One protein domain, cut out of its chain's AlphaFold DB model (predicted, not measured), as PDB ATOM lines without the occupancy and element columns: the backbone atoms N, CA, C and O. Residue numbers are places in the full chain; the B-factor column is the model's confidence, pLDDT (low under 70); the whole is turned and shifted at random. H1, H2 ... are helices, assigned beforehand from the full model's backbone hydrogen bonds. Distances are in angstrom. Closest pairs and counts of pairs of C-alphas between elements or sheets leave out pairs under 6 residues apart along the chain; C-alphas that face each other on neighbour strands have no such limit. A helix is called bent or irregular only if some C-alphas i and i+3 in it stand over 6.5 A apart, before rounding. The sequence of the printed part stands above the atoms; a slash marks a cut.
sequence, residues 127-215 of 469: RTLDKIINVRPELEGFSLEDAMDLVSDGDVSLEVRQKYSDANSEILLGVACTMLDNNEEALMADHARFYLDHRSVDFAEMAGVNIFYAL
ATOM      1  N   ARG A 127      23.241 -22.885 -19.854       67.12
ATOM      2  CA  ARG A 127      22.249 -23.914 -19.501       67.12
ATOM      3  C   ARG A 127      21.417 -24.426 -20.676       67.12
ATOM      4  O   ARG A 127      21.113 -25.611 -20.682       67.12
ATOM      5  N   THR A 128      21.026 -23.597 -21.641       76.25
ATOM      6  CA  THR A 128      20.258 -24.044 -22.817       76.25
ATOM      7  C   THR A 128      21.118 -24.911 -23.726       76.25
ATOM      8  O   THR A 128      20.668 -25.971 -24.157       76.25
ATOM      9  N   LEU A 129      22.378 -24.530 -23.946       81.75
ATOM     10  CA  LEU A 129      23.325 -25.350 -24.702       81.75
ATOM     11  C   LEU A 129      23.592 -26.693 -24.004       81.75
ATOM     12  O   LEU A 129      23.534 -27.740 -24.647       81.75
ATOM     13  N   ASP A 130      23.796 -26.678 -22.684       81.56
ATOM     14  CA  ASP A 130      23.952 -27.901 -21.890       81.56
ATOM     15  C   ASP A 130      22.685 -28.773 -21.952       81.56
ATOM     16  O   ASP A 130      22.783 -29.993 -22.085       81.56
ATOM     17  N   LYS A 131      21.481 -28.179 -21.888       81.88
ATOM     18  CA  LYS A 131      20.209 -28.904 -22.072       81.88
ATOM     19  C   LYS A 131      20.180 -29.584 -23.446       81.88
ATOM     20  O   LYS A 131      19.918 -30.780 -23.487       81.88
ATOM     21  N   ILE A 132      20.512 -28.875 -24.533       86.25
ATOM     22  CA  ILE A 132      20.559 -29.432 -25.900       86.25
ATOM     23  C   ILE A 132      21.518 -30.625 -25.974       86.25
ATOM     24  O   ILE A 132      21.134 -31.683 -26.463       86.25
ATOM     25  N   ILE A 133      22.742 -30.490 -25.460       88.12
ATOM     26  CA  ILE A 133      23.734 -31.577 -25.482       88.12
ATOM     27  C   ILE A 133      23.236 -32.791 -24.683       88.12
ATOM     28  O   ILE A 133      23.401 -33.926 -25.119       88.12
ATOM     29  N   ASN A 134      22.588 -32.568 -23.536       85.81
ATOM     30  CA  ASN A 134      22.103 -33.648 -22.676       85.81
ATOM     31  C   ASN A 134      20.886 -34.395 -23.241       85.81
ATOM     32  O   ASN A 134      20.713 -35.576 -22.941       85.81
ATOM     33  N   VAL A 135      20.025 -33.727 -24.016       85.12
ATOM     34  CA  VAL A 135      18.831 -34.357 -24.609       85.12
ATOM     35  C   VAL A 135      19.088 -34.974 -25.979       85.12
ATOM     36  O   VAL A 135      18.221 -35.689 -26.476       85.12
ATOM     37  N   ARG A 136      20.265 -34.731 -26.574       90.00
ATOM     38  CA  ARG A 136      20.673 -35.290 -27.866       90.00
ATOM     39  C   ARG A 136      21.714 -36.403 -27.675       90.00
ATOM     40  O   ARG A 136      22.892 -36.092 -27.512       90.00
ATOM     41  N   PRO A 137      21.328 -37.697 -27.702       89.00
ATOM     42  CA  PRO A 137      22.241 -38.815 -27.430       89.00
ATOM     43  C   PRO A 137      23.487 -38.843 -28.322       89.00
ATOM     44  O   PRO A 137      24.565 -39.236 -27.894       89.00
ATOM     45  N   GLU A 138      23.358 -38.399 -29.566       91.12
ATOM     46  CA  GLU A 138      24.450 -38.306 -30.531       91.12
ATOM     47  C   GLU A 138      25.469 -37.198 -30.220       91.12
ATOM     48  O   GLU A 138      26.537 -37.173 -30.827       91.12
ATOM     49  N   LEU A 139      25.163 -36.300 -29.278       91.69
ATOM     50  CA  LEU A 139      26.077 -35.293 -28.732       91.69
ATOM     51  C   LEU A 139      26.567 -35.657 -27.320       91.69
ATOM     52  O   LEU A 139      27.249 -34.853 -26.684       91.69
ATOM     53  N   GLU A 140      26.243 -36.851 -26.809       89.75
ATOM     54  CA  GLU A 140      26.612 -37.255 -25.452       89.75
ATOM     55  C   GLU A 140      28.132 -37.149 -25.236       89.75
ATOM     56  O   GLU A 140      28.942 -37.767 -25.931       89.75
ATOM     57  N   GLY A 141      28.527 -36.351 -24.240       87.94
ATOM     58  CA  GLY A 141      29.932 -36.129 -23.899       87.94
ATOM     59  C   GLY A 141      30.666 -35.099 -24.766       87.94
ATOM     60  O   GLY A 141      31.884 -34.985 -24.612       87.94
ATOM     61  N   PHE A 142      29.964 -34.343 -25.622       93.44
ATOM     62  CA  PHE A 142      30.541 -33.219 -26.366       93.44
ATOM     63  C   PHE A 142      31.083 -32.140 -25.418       93.44
ATOM     64  O   PHE A 142      30.369 -31.639 -24.548       93.44
ATOM     65  N   SER A 143      32.369 -31.815 -25.566       92.88
ATOM     66  CA  SER A 143      33.141 -30.978 -24.638       92.88
ATOM     67  C   SER A 143      33.704 -29.715 -25.296       92.88
ATOM     68  O   SER A 143      33.718 -29.593 -26.522       92.88
ATOM     69  N   LEU A 144      34.217 -28.783 -24.481       90.56
ATOM     70  CA  LEU A 144      34.894 -27.578 -24.978       90.56
ATOM     71  C   LEU A 144      36.137 -27.942 -25.801       90.56
ATOM     72  O   LEU A 144      36.400 -27.316 -26.824       90.56
ATOM     73  N   GLU A 145      36.866 -28.986 -25.403       93.06
ATOM     74  CA  GLU A 145      37.989 -29.524 -26.166       93.06
ATOM     75  C   GLU A 145      37.543 -30.078 -27.523       93.06
ATOM     76  O   GLU A 145      38.160 -29.745 -28.533       93.06
ATOM     77  N   ASP A 146      36.445 -30.843 -27.578       94.12
ATOM     78  CA  ASP A 146      35.891 -31.316 -28.855       94.12
ATOM     79  C   ASP A 146      35.479 -30.137 -29.757       94.12
ATOM     80  O   ASP A 146      35.695 -30.181 -30.967       94.12
ATOM     81  N   ALA A 147      34.921 -29.065 -29.181       90.19
ATOM     82  CA  ALA A 147      34.560 -27.857 -29.921       90.19
ATOM     83  C   ALA A 147      35.791 -27.145 -30.504       90.19
ATOM     84  O   ALA A 147      35.794 -26.783 -31.682       90.19
ATOM     85  N   MET A 148      36.853 -26.986 -29.706       90.69
ATOM     86  CA  MET A 148      38.132 -26.418 -30.150       90.69
ATOM     87  C   MET A 148      38.763 -27.250 -31.274       90.69
ATOM     88  O   MET A 148      39.224 -26.703 -32.278       90.69
ATOM     89  N   ASP A 149      38.761 -28.570 -31.116       91.62
ATOM     90  CA  ASP A 149      39.316 -29.522 -32.074       91.62
ATOM     91  C   ASP A 149      38.513 -29.537 -33.386       91.62
ATOM     92  O   ASP A 149      39.095 -29.587 -34.475       91.62
ATOM     93  N   LEU A 150      37.184 -29.397 -33.310       86.50
ATOM     94  CA  LEU A 150      36.310 -29.340 -34.481       86.50
ATOM     95  C   LEU A 150      36.595 -28.122 -35.372       86.50
ATOM     96  O   LEU A 150      36.585 -28.269 -36.598       86.50
ATOM     97  N   VAL A 151      36.852 -26.948 -34.781       80.94
ATOM     98  CA  VAL A 151      37.083 -25.690 -35.524       80.94
ATOM     99  C   VAL A 151      38.538 -25.476 -35.955       80.94
ATOM    100  O   VAL A 151      38.805 -24.587 -36.756       80.94
ATOM    101  N   SER A 152      39.482 -26.285 -35.461       76.69
ATOM    102  CA  SER A 152      40.924 -26.122 -35.720       76.69
ATOM    103  C   SER A 152      41.408 -26.652 -37.086       76.69
ATOM    104  O   SER A 152      42.608 -26.598 -37.363       76.69
ATOM    105  N   ASP A 153      40.494 -27.127 -37.945       67.62
ATOM    106  CA  ASP A 153      40.742 -27.753 -39.256       67.62
ATOM    107  C   ASP A 153      41.705 -28.973 -39.241       67.62
ATOM    108  O   ASP A 153      42.421 -29.270 -38.285       67.62
ATOM    109  N   GLY A 154      41.726 -29.746 -40.334       74.44
ATOM    110  CA  GLY A 154      42.659 -30.871 -40.518       74.44
ATOM    111  C   GLY A 154      42.251 -32.187 -39.836       74.44
ATOM    112  O   GLY A 154      41.069 -32.447 -39.613       74.44
ATOM    113  N   ASP A 155      43.235 -33.053 -39.559       80.44
ATOM    114  CA  ASP A 155      43.003 -34.430 -39.080       80.44
ATOM    115  C   ASP A 155      42.247 -34.472 -37.740       80.44
ATOM    116  O   ASP A 155      41.403 -35.339 -37.535       80.44
ATOM    117  N   VAL A 156      42.483 -33.491 -36.867       84.88
ATOM    118  CA  VAL A 156      41.840 -33.389 -35.548       84.88
ATOM    119  C   VAL A 156      40.340 -33.072 -35.677       84.88
ATOM    120  O   VAL A 156      39.512 -33.718 -35.040       84.88
ATOM    121  N   SER A 157      39.960 -32.177 -36.597       81.94
ATOM    122  CA  SER A 157      38.546 -31.911 -36.911       81.94
ATOM    123  C   SER A 157      37.841 -33.155 -37.471       81.94
ATOM    124  O   SER A 157      36.683 -33.433 -37.143       81.94
ATOM    125  N   LEU A 158      38.540 -33.959 -38.285       83.12
ATOM    126  CA  LEU A 158      38.004 -35.219 -38.813       83.12
ATOM    127  C   LEU A 158      37.791 -36.268 -37.717       83.12
ATOM    128  O   LEU A 158      36.800 -36.996 -37.780       83.12
ATOM    129  N   GLU A 159      38.676 -36.345 -36.723       90.88
ATOM    130  CA  GLU A 159      38.518 -37.245 -35.575       90.88
ATOM    131  C   GLU A 159      37.261 -36.903 -34.763       90.88
ATOM    132  O   GLU A 159      36.475 -37.802 -34.457       90.88
ATOM    133  N   VAL A 160      37.002 -35.616 -34.504       90.81
ATOM    134  CA  VAL A 160      35.773 -35.174 -33.820       90.81
ATOM    135  C   VAL A 160      34.530 -35.497 -34.655       90.81
ATOM    136  O   VAL A 160      33.575 -36.075 -34.139       90.81
ATOM    137  N   ARG A 161      34.540 -35.222 -35.966       87.38
ATOM    138  CA  ARG A 161      33.412 -35.569 -36.858       87.38
ATOM    139  C   ARG A 161      33.147 -37.072 -36.928       87.38
ATOM    140  O   ARG A 161      32.003 -37.480 -37.080       87.38
ATOM    141  N   GLN A 162      34.182 -37.905 -36.828       91.38
ATOM    142  CA  GLN A 162      34.021 -39.361 -36.769       91.38
ATOM    143  C   GLN A 162      33.467 -39.815 -35.416       91.38
ATOM    144  O   GLN A 162      32.597 -40.688 -35.382       91.38
ATOM    145  N   LYS A 163      33.940 -39.210 -34.318       94.25
ATOM    146  CA  LYS A 163      33.457 -39.463 -32.954       94.25
ATOM    147  C   LYS A 163      31.960 -39.164 -32.817       94.25
ATOM    148  O   LYS A 163      31.254 -39.972 -32.230       94.25
ATOM    149  N   TYR A 164      31.486 -38.072 -33.420       93.69
ATOM    150  CA  TYR A 164      30.081 -37.642 -33.413       93.69
ATOM    151  C   TYR A 164      29.407 -37.839 -34.781       93.69
ATOM    152  O   TYR A 164      28.659 -36.987 -35.250       93.69
ATOM    153  N   SER A 165      29.700 -38.954 -35.458       91.19
ATOM    154  CA  SER A 165      29.246 -39.198 -36.840       91.19
ATOM    155  C   SER A 165      27.743 -39.436 -36.991       91.19
ATOM    156  O   SER A 165      27.217 -39.273 -38.092       91.19
ATOM    157  N   ASP A 166      27.062 -39.783 -35.900       89.25
ATOM    158  CA  ASP A 166      25.603 -39.907 -35.859       89.25
ATOM    159  C   ASP A 166      24.906 -38.539 -35.721       89.25
ATOM    160  O   ASP A 166      23.700 -38.438 -35.949       89.25
ATOM    161  N   ALA A 167      25.646 -37.474 -35.382       87.12
ATOM    162  CA  ALA A 167      25.118 -36.120 -35.321       87.12
ATOM    163  C   ALA A 167      25.079 -35.464 -36.704       87.12
ATOM    164  O   ALA A 167      25.983 -35.618 -37.529       87.12
ATOM    165  N   ASN A 168      24.042 -34.657 -36.933       84.38
ATOM    166  CA  ASN A 168      24.004 -33.750 -38.071       84.38
ATOM    167  C   ASN A 168      25.234 -32.819 -38.008       84.38
ATOM    168  O   ASN A 168      25.477 -32.165 -36.991       84.38
ATOM    169  N   SER A 169      26.031 -32.786 -39.079       79.62
ATOM    170  CA  SER A 169      27.342 -32.129 -39.070       79.62
ATOM    171  C   SER A 169      27.278 -30.614 -38.894       79.62
ATOM    172  O   SER A 169      28.215 -30.006 -38.373       79.62
ATOM    173  N   GLU A 170      26.181 -30.012 -39.326       76.50
ATOM    174  CA  GLU A 170      25.896 -28.593 -39.264       76.50
ATOM    175  C   GLU A 170      25.400 -28.227 -37.861       76.50
ATOM    176  O   GLU A 170      25.872 -27.240 -37.300       76.50
ATOM    177  N   ILE A 171      24.556 -29.061 -37.239       82.75
ATOM    178  CA  ILE A 171      24.184 -28.925 -35.818       82.75
ATOM    179  C   ILE A 171      25.418 -29.071 -34.927       82.75
ATOM    180  O   ILE A 171      25.630 -28.243 -34.047       82.75
ATOM    181  N   LEU A 172      26.265 -30.074 -35.182       85.62
ATOM    182  CA  LEU A 172      27.507 -30.298 -34.440       85.62
ATOM    183  C   LEU A 172      28.422 -29.064 -34.488       85.62
ATOM    184  O   LEU A 172      28.950 -28.637 -33.463       85.62
ATOM    185  N   LEU A 173      28.576 -28.457 -35.671       80.56
ATOM    186  CA  LEU A 173      29.350 -27.226 -35.831       80.56
ATOM    187  C   LEU A 173      28.676 -26.022 -35.152       80.56
ATOM    188  O   LEU A 173      29.366 -25.220 -34.530       80.56
ATOM    189  N   GLY A 174      27.347 -25.905 -35.225       78.25
ATOM    190  CA  GLY A 174      26.589 -24.847 -34.549       78.25
ATOM    191  C   GLY A 174      26.749 -24.910 -33.030       78.25
ATOM    192  O   GLY A 174      27.084 -23.907 -32.406       78.25
ATOM    193  N   VAL A 175      26.612 -26.106 -32.451       85.12
ATOM    194  CA  VAL A 175      26.863 -26.377 -31.027       85.12
ATOM    195  C   VAL A 175      28.296 -26.010 -30.648       85.12
ATOM    196  O   VAL A 175      28.498 -25.340 -29.639       85.12
ATOM    197  N   ALA A 176      29.289 -26.393 -31.457       86.06
ATOM    198  CA  ALA A 176      30.690 -26.070 -31.194       86.06
ATOM    199  C   ALA A 176      30.956 -24.559 -31.197       86.06
ATOM    200  O   ALA A 176      31.552 -24.043 -30.254       86.06
ATOM    201  N   CYS A 177      30.492 -23.836 -32.219       79.50
ATOM    202  CA  CYS A 177      30.686 -22.390 -32.312       79.50
ATOM    203  C   CYS A 177      29.976 -21.646 -31.170       79.50
ATOM    204  O   CYS A 177      30.604 -20.813 -30.522       79.50
ATOM    205  N   THR A 178      28.728 -22.003 -30.845       80.06
ATOM    206  CA  THR A 178      28.013 -21.421 -29.696       80.06
ATOM    207  C   THR A 178      28.683 -21.781 -28.364       80.06
ATOM    208  O   THR A 178      28.724 -20.960 -27.451       80.06
ATOM    209  N   MET A 179      29.272 -22.976 -28.230       86.00
ATOM    210  CA  MET A 179      30.043 -23.341 -27.036       86.00
ATOM    211  C   MET A 179      31.297 -22.479 -26.873       86.00
ATOM    212  O   MET A 179      31.589 -22.046 -25.760       86.00
ATOM    213  N   LEU A 180      32.041 -22.251 -27.956       81.94
ATOM    214  CA  LEU A 180      33.262 -21.446 -27.936       81.94
ATOM    215  C   LEU A 180      32.963 -19.983 -27.598       81.94
ATOM    216  O   LEU A 180      33.680 -19.400 -26.787       81.94
ATOM    217  N   ASP A 181      31.882 -19.437 -28.156       79.19
ATOM    218  CA  ASP A 181      31.396 -18.090 -27.848       79.19
ATOM    219  C   ASP A 181      31.031 -17.946 -26.359       79.19
ATOM    220  O   ASP A 181      31.583 -17.112 -25.639       79.19
ATOM    221  N   ASN A 182      30.231 -18.880 -25.835       77.19
ATOM    222  CA  ASN A 182      29.794 -18.892 -24.433       77.19
ATOM    223  C   ASN A 182      30.915 -19.153 -23.405       77.19
ATOM    224  O   ASN A 182      30.673 -19.077 -22.197       77.19
ATOM    225  N   ASN A 183      32.126 -19.514 -23.841       79.75
ATOM    226  CA  ASN A 183      33.244 -19.860 -22.960       79.75
ATOM    227  C   ASN A 183      34.488 -18.981 -23.187       79.75
ATOM    228  O   ASN A 183      35.589 -19.410 -22.836       79.75
ATOM    229  N   GLU A 184      34.345 -17.750 -23.699       80.00
ATOM    230  CA  GLU A 184      35.485 -16.850 -23.959       80.00
ATOM    231  C   GLU A 184      36.421 -16.707 -22.740       80.00
ATOM    232  O   GLU A 184      37.637 -16.876 -22.861       80.00
ATOM    233  N   GLU A 185      35.875 -16.488 -21.539       82.81
ATOM    234  CA  GLU A 185      36.676 -16.351 -20.311       82.81
ATOM    235  C   GLU A 185      37.496 -17.613 -19.989       82.81
ATOM    236  O   GLU A 185      38.668 -17.519 -19.613       82.81
ATOM    237  N   ALA A 186      36.904 -18.800 -20.163       83.19
ATOM    238  CA  ALA A 186      37.587 -20.074 -19.941       83.19
ATOM    239  C   ALA A 186      38.664 -20.317 -21.011       83.19
ATOM    240  O   ALA A 186      39.771 -20.756 -20.694       83.19
ATOM    241  N   LEU A 187      38.393 -19.949 -22.268       85.81
ATOM    242  CA  LEU A 187      39.375 -20.012 -23.350       85.81
ATOM    243  C   LEU A 187      40.574 -19.093 -23.072       85.81
ATOM    244  O   LEU A 187      41.721 -19.491 -23.286       85.81
ATOM    245  N   MET A 188      40.337 -17.889 -22.546       85.25
ATOM    246  CA  MET A 188      41.397 -16.960 -22.150       85.25
ATOM    247  C   MET A 188      42.240 -17.482 -20.981       85.25
ATOM    248  O   MET A 188      43.463 -17.311 -20.987       85.25
ATOM    249  N   ALA A 189      41.599 -18.077 -19.973       87.12
ATOM    250  CA  ALA A 189      42.254 -18.515 -18.744       87.12
ATOM    251  C   ALA A 189      43.031 -19.828 -18.920       87.12
ATOM    252  O   ALA A 189      44.210 -19.899 -18.565       87.12
ATOM    253  N   ASP A 190      42.386 -20.838 -19.503       89.75
ATOM    254  CA  ASP A 190      42.859 -22.225 -19.476       89.75
ATOM    255  C   ASP A 190      43.382 -22.700 -20.843       89.75
ATOM    256  O   ASP A 190      44.229 -23.594 -20.915       89.75
ATOM    257  N   HIS A 191      42.983 -22.034 -21.936       89.56
ATOM    258  CA  HIS A 191      43.350 -22.390 -23.315       89.56
ATOM    259  C   HIS A 191      43.964 -21.212 -24.093       89.56
ATOM    260  O   HIS A 191      43.767 -21.065 -25.301       89.56
ATOM    261  N   ALA A 192      44.779 -20.392 -23.420       87.00
ATOM    262  CA  ALA A 192      45.292 -19.115 -23.936       87.00
ATOM    263  C   ALA A 192      45.944 -19.183 -25.332       87.00
ATOM    264  O   ALA A 192      45.890 -18.212 -26.086       87.00
ATOM    265  N   ARG A 193      46.568 -20.311 -25.700       87.19
ATOM    266  CA  ARG A 193      47.133 -20.493 -27.047       87.19
ATOM    267  C   ARG A 193      46.043 -20.544 -28.117       87.19
ATOM    268  O   ARG A 193      46.149 -19.816 -29.096       87.19
ATOM    269  N   PHE A 194      45.010 -21.359 -27.908       89.50
ATOM    270  CA  PHE A 194      43.871 -21.438 -28.818       89.50
ATOM    271  C   PHE A 194      43.179 -20.080 -28.932       89.50
ATOM    272  O   PHE A 194      42.964 -19.610 -30.046       89.50
ATOM    273  N   TYR A 195      42.931 -19.414 -27.794       82.94
ATOM    274  CA  TYR A 195      42.350 -18.072 -27.774       82.94
ATOM    275  C   TYR A 195      43.181 -17.082 -28.595       82.94
ATOM    276  O   TYR A 195      42.643 -16.367 -29.427       82.94
ATOM    277  N   LEU A 196      44.508 -17.049 -28.431       84.44
ATOM    278  CA  LEU A 196      45.365 -16.139 -29.199       84.44
ATOM    279  C   LEU A 196      45.367 -16.431 -30.705       84.44
ATOM    280  O   LEU A 196      45.409 -15.477 -31.486       84.44
ATOM    281  N   ASP A 197      45.328 -17.708 -31.088       83.38
ATOM    282  CA  ASP A 197      45.297 -18.141 -32.487       83.38
ATOM    283  C   ASP A 197      43.939 -17.815 -33.151       83.38
ATOM    284  O   ASP A 197      43.906 -17.520 -34.344       83.38
ATOM    285  N   HIS A 198      42.847 -17.760 -32.371       77.44
ATOM    286  CA  HIS A 198      41.474 -17.556 -32.860       77.44
ATOM    287  C   HIS A 198      40.800 -16.255 -32.392       77.44
ATOM    288  O   HIS A 198      39.646 -16.024 -32.713       77.44
ATOM    289  N   ARG A 199      41.495 -15.341 -31.703       76.19
ATOM    290  CA  ARG A 199      40.916 -14.084 -31.168       76.19
ATOM    291  C   ARG A 199      40.307 -13.137 -32.209       76.19
ATOM    292  O   ARG A 199      39.719 -12.126 -31.850       76.19
ATOM    293  N   SER A 200      40.600 -13.356 -33.491       69.25
ATOM    294  CA  SER A 200      40.035 -12.591 -34.608       69.25
ATOM    295  C   SER A 200      38.851 -13.293 -35.269       69.25
ATOM    296  O   SER A 200      38.340 -12.782 -36.260       69.25
ATOM    297  N   VAL A 201      38.493 -14.480 -34.786       67.31
ATOM    298  CA  VAL A 201      37.341 -15.253 -35.229       67.31
ATOM    299  C   VAL A 201      36.164 -14.862 -34.349       67.31
ATOM    300  O   VAL A 201      36.251 -14.940 -33.127       67.31
ATOM    301  N   ASP A 202      35.082 -14.426 -34.982       67.31
ATOM    302  CA  ASP A 202      33.815 -14.172 -34.311       67.31
ATOM    303  C   ASP A 202      33.010 -15.481 -34.308       67.31
ATOM    304  O   ASP A 202      32.436 -15.888 -35.322       67.31
ATOM    305  N   PHE A 203      33.065 -16.214 -33.191       68.12
ATOM    306  CA  PHE A 203      32.393 -17.509 -33.075       68.12
ATOM    307  C   PHE A 203      30.867 -17.374 -33.022       68.12
ATOM    308  O   PHE A 203      30.188 -18.273 -33.525       68.12
ATOM    309  N   ALA A 204      30.334 -16.255 -32.520       64.56
ATOM    310  CA  ALA A 204      28.915 -15.926 -32.620       64.56
ATOM    311  C   ALA A 204      28.498 -15.713 -34.084       64.56
ATOM    312  O   ALA A 204      27.498 -16.276 -34.531       64.56
ATOM    313  N   GLU A 205      29.290 -14.974 -34.869       64.00
ATOM    314  CA  GLU A 205      29.044 -14.796 -36.304       64.00
ATOM    315  C   GLU A 205      29.151 -16.127 -37.059       64.00
ATOM    316  O   GLU A 205      28.312 -16.413 -37.908       64.00
ATOM    317  N   MET A 206      30.124 -16.985 -36.739       65.44
ATOM    318  CA  MET A 206      30.245 -18.310 -37.362       65.44
ATOM    319  C   MET A 206      29.086 -19.245 -37.008       65.44
ATOM    320  O   MET A 206      28.559 -19.914 -37.901       65.44
ATOM    321  N   ALA A 207      28.675 -19.285 -35.734       62.06
ATOM    322  CA  ALA A 207      27.489 -20.017 -35.301       62.06
ATOM    323  C   ALA A 207      26.267 -19.502 -36.062       62.06
ATOM    324  O   ALA A 207      25.548 -20.285 -36.685       62.06
ATOM    325  N   GLY A 208      26.114 -18.177 -36.101       57.97
ATOM    326  CA  GLY A 208      25.098 -17.480 -36.863       57.97
ATOM    327  C   GLY A 208      25.092 -17.910 -38.319       57.97
ATOM    328  O   GLY A 208      24.107 -18.477 -38.760       57.97
ATOM    329  N   VAL A 209      26.173 -17.707 -39.072       59.91
ATOM    330  CA  VAL A 209      26.265 -18.024 -40.509       59.91
ATOM    331  C   VAL A 209      25.957 -19.492 -40.795       59.91
ATOM    332  O   VAL A 209      25.253 -19.791 -41.762       59.91
ATOM    333  N   ASN A 210      26.443 -20.410 -39.960       58.12
ATOM    334  CA  ASN A 210      26.168 -21.836 -40.105       58.12
ATOM    335  C   ASN A 210      24.670 -22.148 -39.907       58.12
ATOM    336  O   ASN A 210      24.062 -22.839 -40.722       58.12
ATOM    337  N   ILE A 211      24.053 -21.562 -38.881       59.19
ATOM    338  CA  ILE A 211      22.619 -21.703 -38.583       59.19
ATOM    339  C   ILE A 211      21.745 -20.941 -39.604       59.19
ATOM    340  O   ILE A 211      20.643 -21.379 -39.917       59.19
ATOM    341  N   PHE A 212      22.234 -19.828 -40.156       56.91
ATOM    342  CA  PHE A 212      21.553 -18.954 -41.118       56.91
ATOM    343  C   PHE A 212      21.515 -19.519 -42.538       56.91
ATOM    344  O   PHE A 212      20.476 -19.506 -43.199       56.91
ATOM    345  N   TYR A 213      22.675 -19.939 -43.049       48.09
ATOM    346  CA  TYR A 213      22.879 -20.171 -44.481       48.09
ATOM    347  C   TYR A 213      23.162 -21.627 -44.832       48.09
ATOM    348  O   TYR A 213      22.912 -22.013 -45.973       48.09
ATOM    349  N   ALA A 214      23.709 -22.420 -43.907       45.47
ATOM    350  CA  ALA A 214      24.143 -23.780 -44.222       45.47
ATOM    351  C   ALA A 214      23.074 -24.832 -43.913       45.47
ATOM    352  O   ALA A 214      23.019 -25.850 -44.603       45.47
ATOM    353  N   LEU A 215      22.218 -24.588 -42.915       62.78
ATOM    354  CA  LEU A 215      21.252 -25.585 -42.477       62.78
ATOM    355  C   LEU A 215      19.880 -25.380 -43.137       62.78
ATOM    356  O   LEU A 215      19.090 -24.502 -42.785       62.78
TER     357      LEU A 215
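Overview. This is residues 127 to 215 of the 469 residues of an uncharacterized protein of Alphaproteobacteria bacterium (UniProt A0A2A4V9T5). A small all-helix domain is built round its longest helix, H4, with H7 side by side with it and H2 crossing it; H3 packs on H2 and H1 is only just in contact with H4. H5 and H6 make a helical hairpin at one end of the long axis, farthest of the helices from the mean of the C-alphas. The printed part has 89 residues with seven named helices, H1 to H7 in order along the chain, and no named strand. The whole is compact, with a radius of gyration of the C-alphas of 12.4 A and spans of 31 by 26 by 25 A.

Arrangement. The hub is H4, residues 169 to 181, which touches three other helices. H7, residues 203 to 214, touches it at a shallow tilt of 21 degrees, opposite ways; the closest C-alphas, of Gly 174 and Ala 207, are 5.0 A apart. H2, residues 144 to 151, touches H4 at a steep tilt of 59 degrees, with the C-alphas of Ala 147 and Ala 176 closest at 4.4 A. H1, residues 127 to 135, only just touches H4, with 3 pairs of C-alphas within 8 A, and H4 touches it with residues 175 to 179 alone; the closest C-alphas, of Leu 129 and Val 175, are 7.3 A apart. H3, residues 155 to 163, touches H2 at a steep tilt of 62 degrees, with the C-alphas of Leu 150 and Ser 157 closest at 4.2 A. H5, residues 184 to 190, and H6, residues 192 to 198, form a hairpin at a steep tilt of 41 degrees; the closest C-alphas, of Leu 187 and Tyr 195, are 5.7 A apart. H6 is close to H2 but not clearly touching it, with the C-alphas of Met 148 and Phe 194 closest at 7.7 A. Among the pairs that are apart are H1 and H7, H3 and H7, and H4 and H6. In each of the seven helices every O i to N i+4 pair is within hydrogen-bond range.

Along the chain. From first to last C-alpha, H4 measures 18.4 A, H7 15.2 A, H3 12.4 A, H1 12.1 A, H2 10.9 A, H5 10.2 A and H6 9.8 A. H4 begins at C-alpha 169 (27.342, -32.129, -39.070) and ends at C-alpha 181 (31.396, -18.090, -27.848). H1 begins at C-alpha 127 (22.249, -23.914, -19.501), and H7 ends at C-alpha 214 (24.143, -23.780, -44.222). H7 is neither bent nor irregular, but only just: C-alphas 211 and 214 are 6.2 A apart.

Size, cuts and confidence. The two C-alphas farthest apart, of Val 135 and Leu 196, are 32.5 A apart. The printed part has no cut. The link from H1 to H2 is short, and the other five links are tight. The mean pLDDT of the printed part is 80.6; residues 127, 153 and 200 to 215 are under 70, and H7 has a mean of 59.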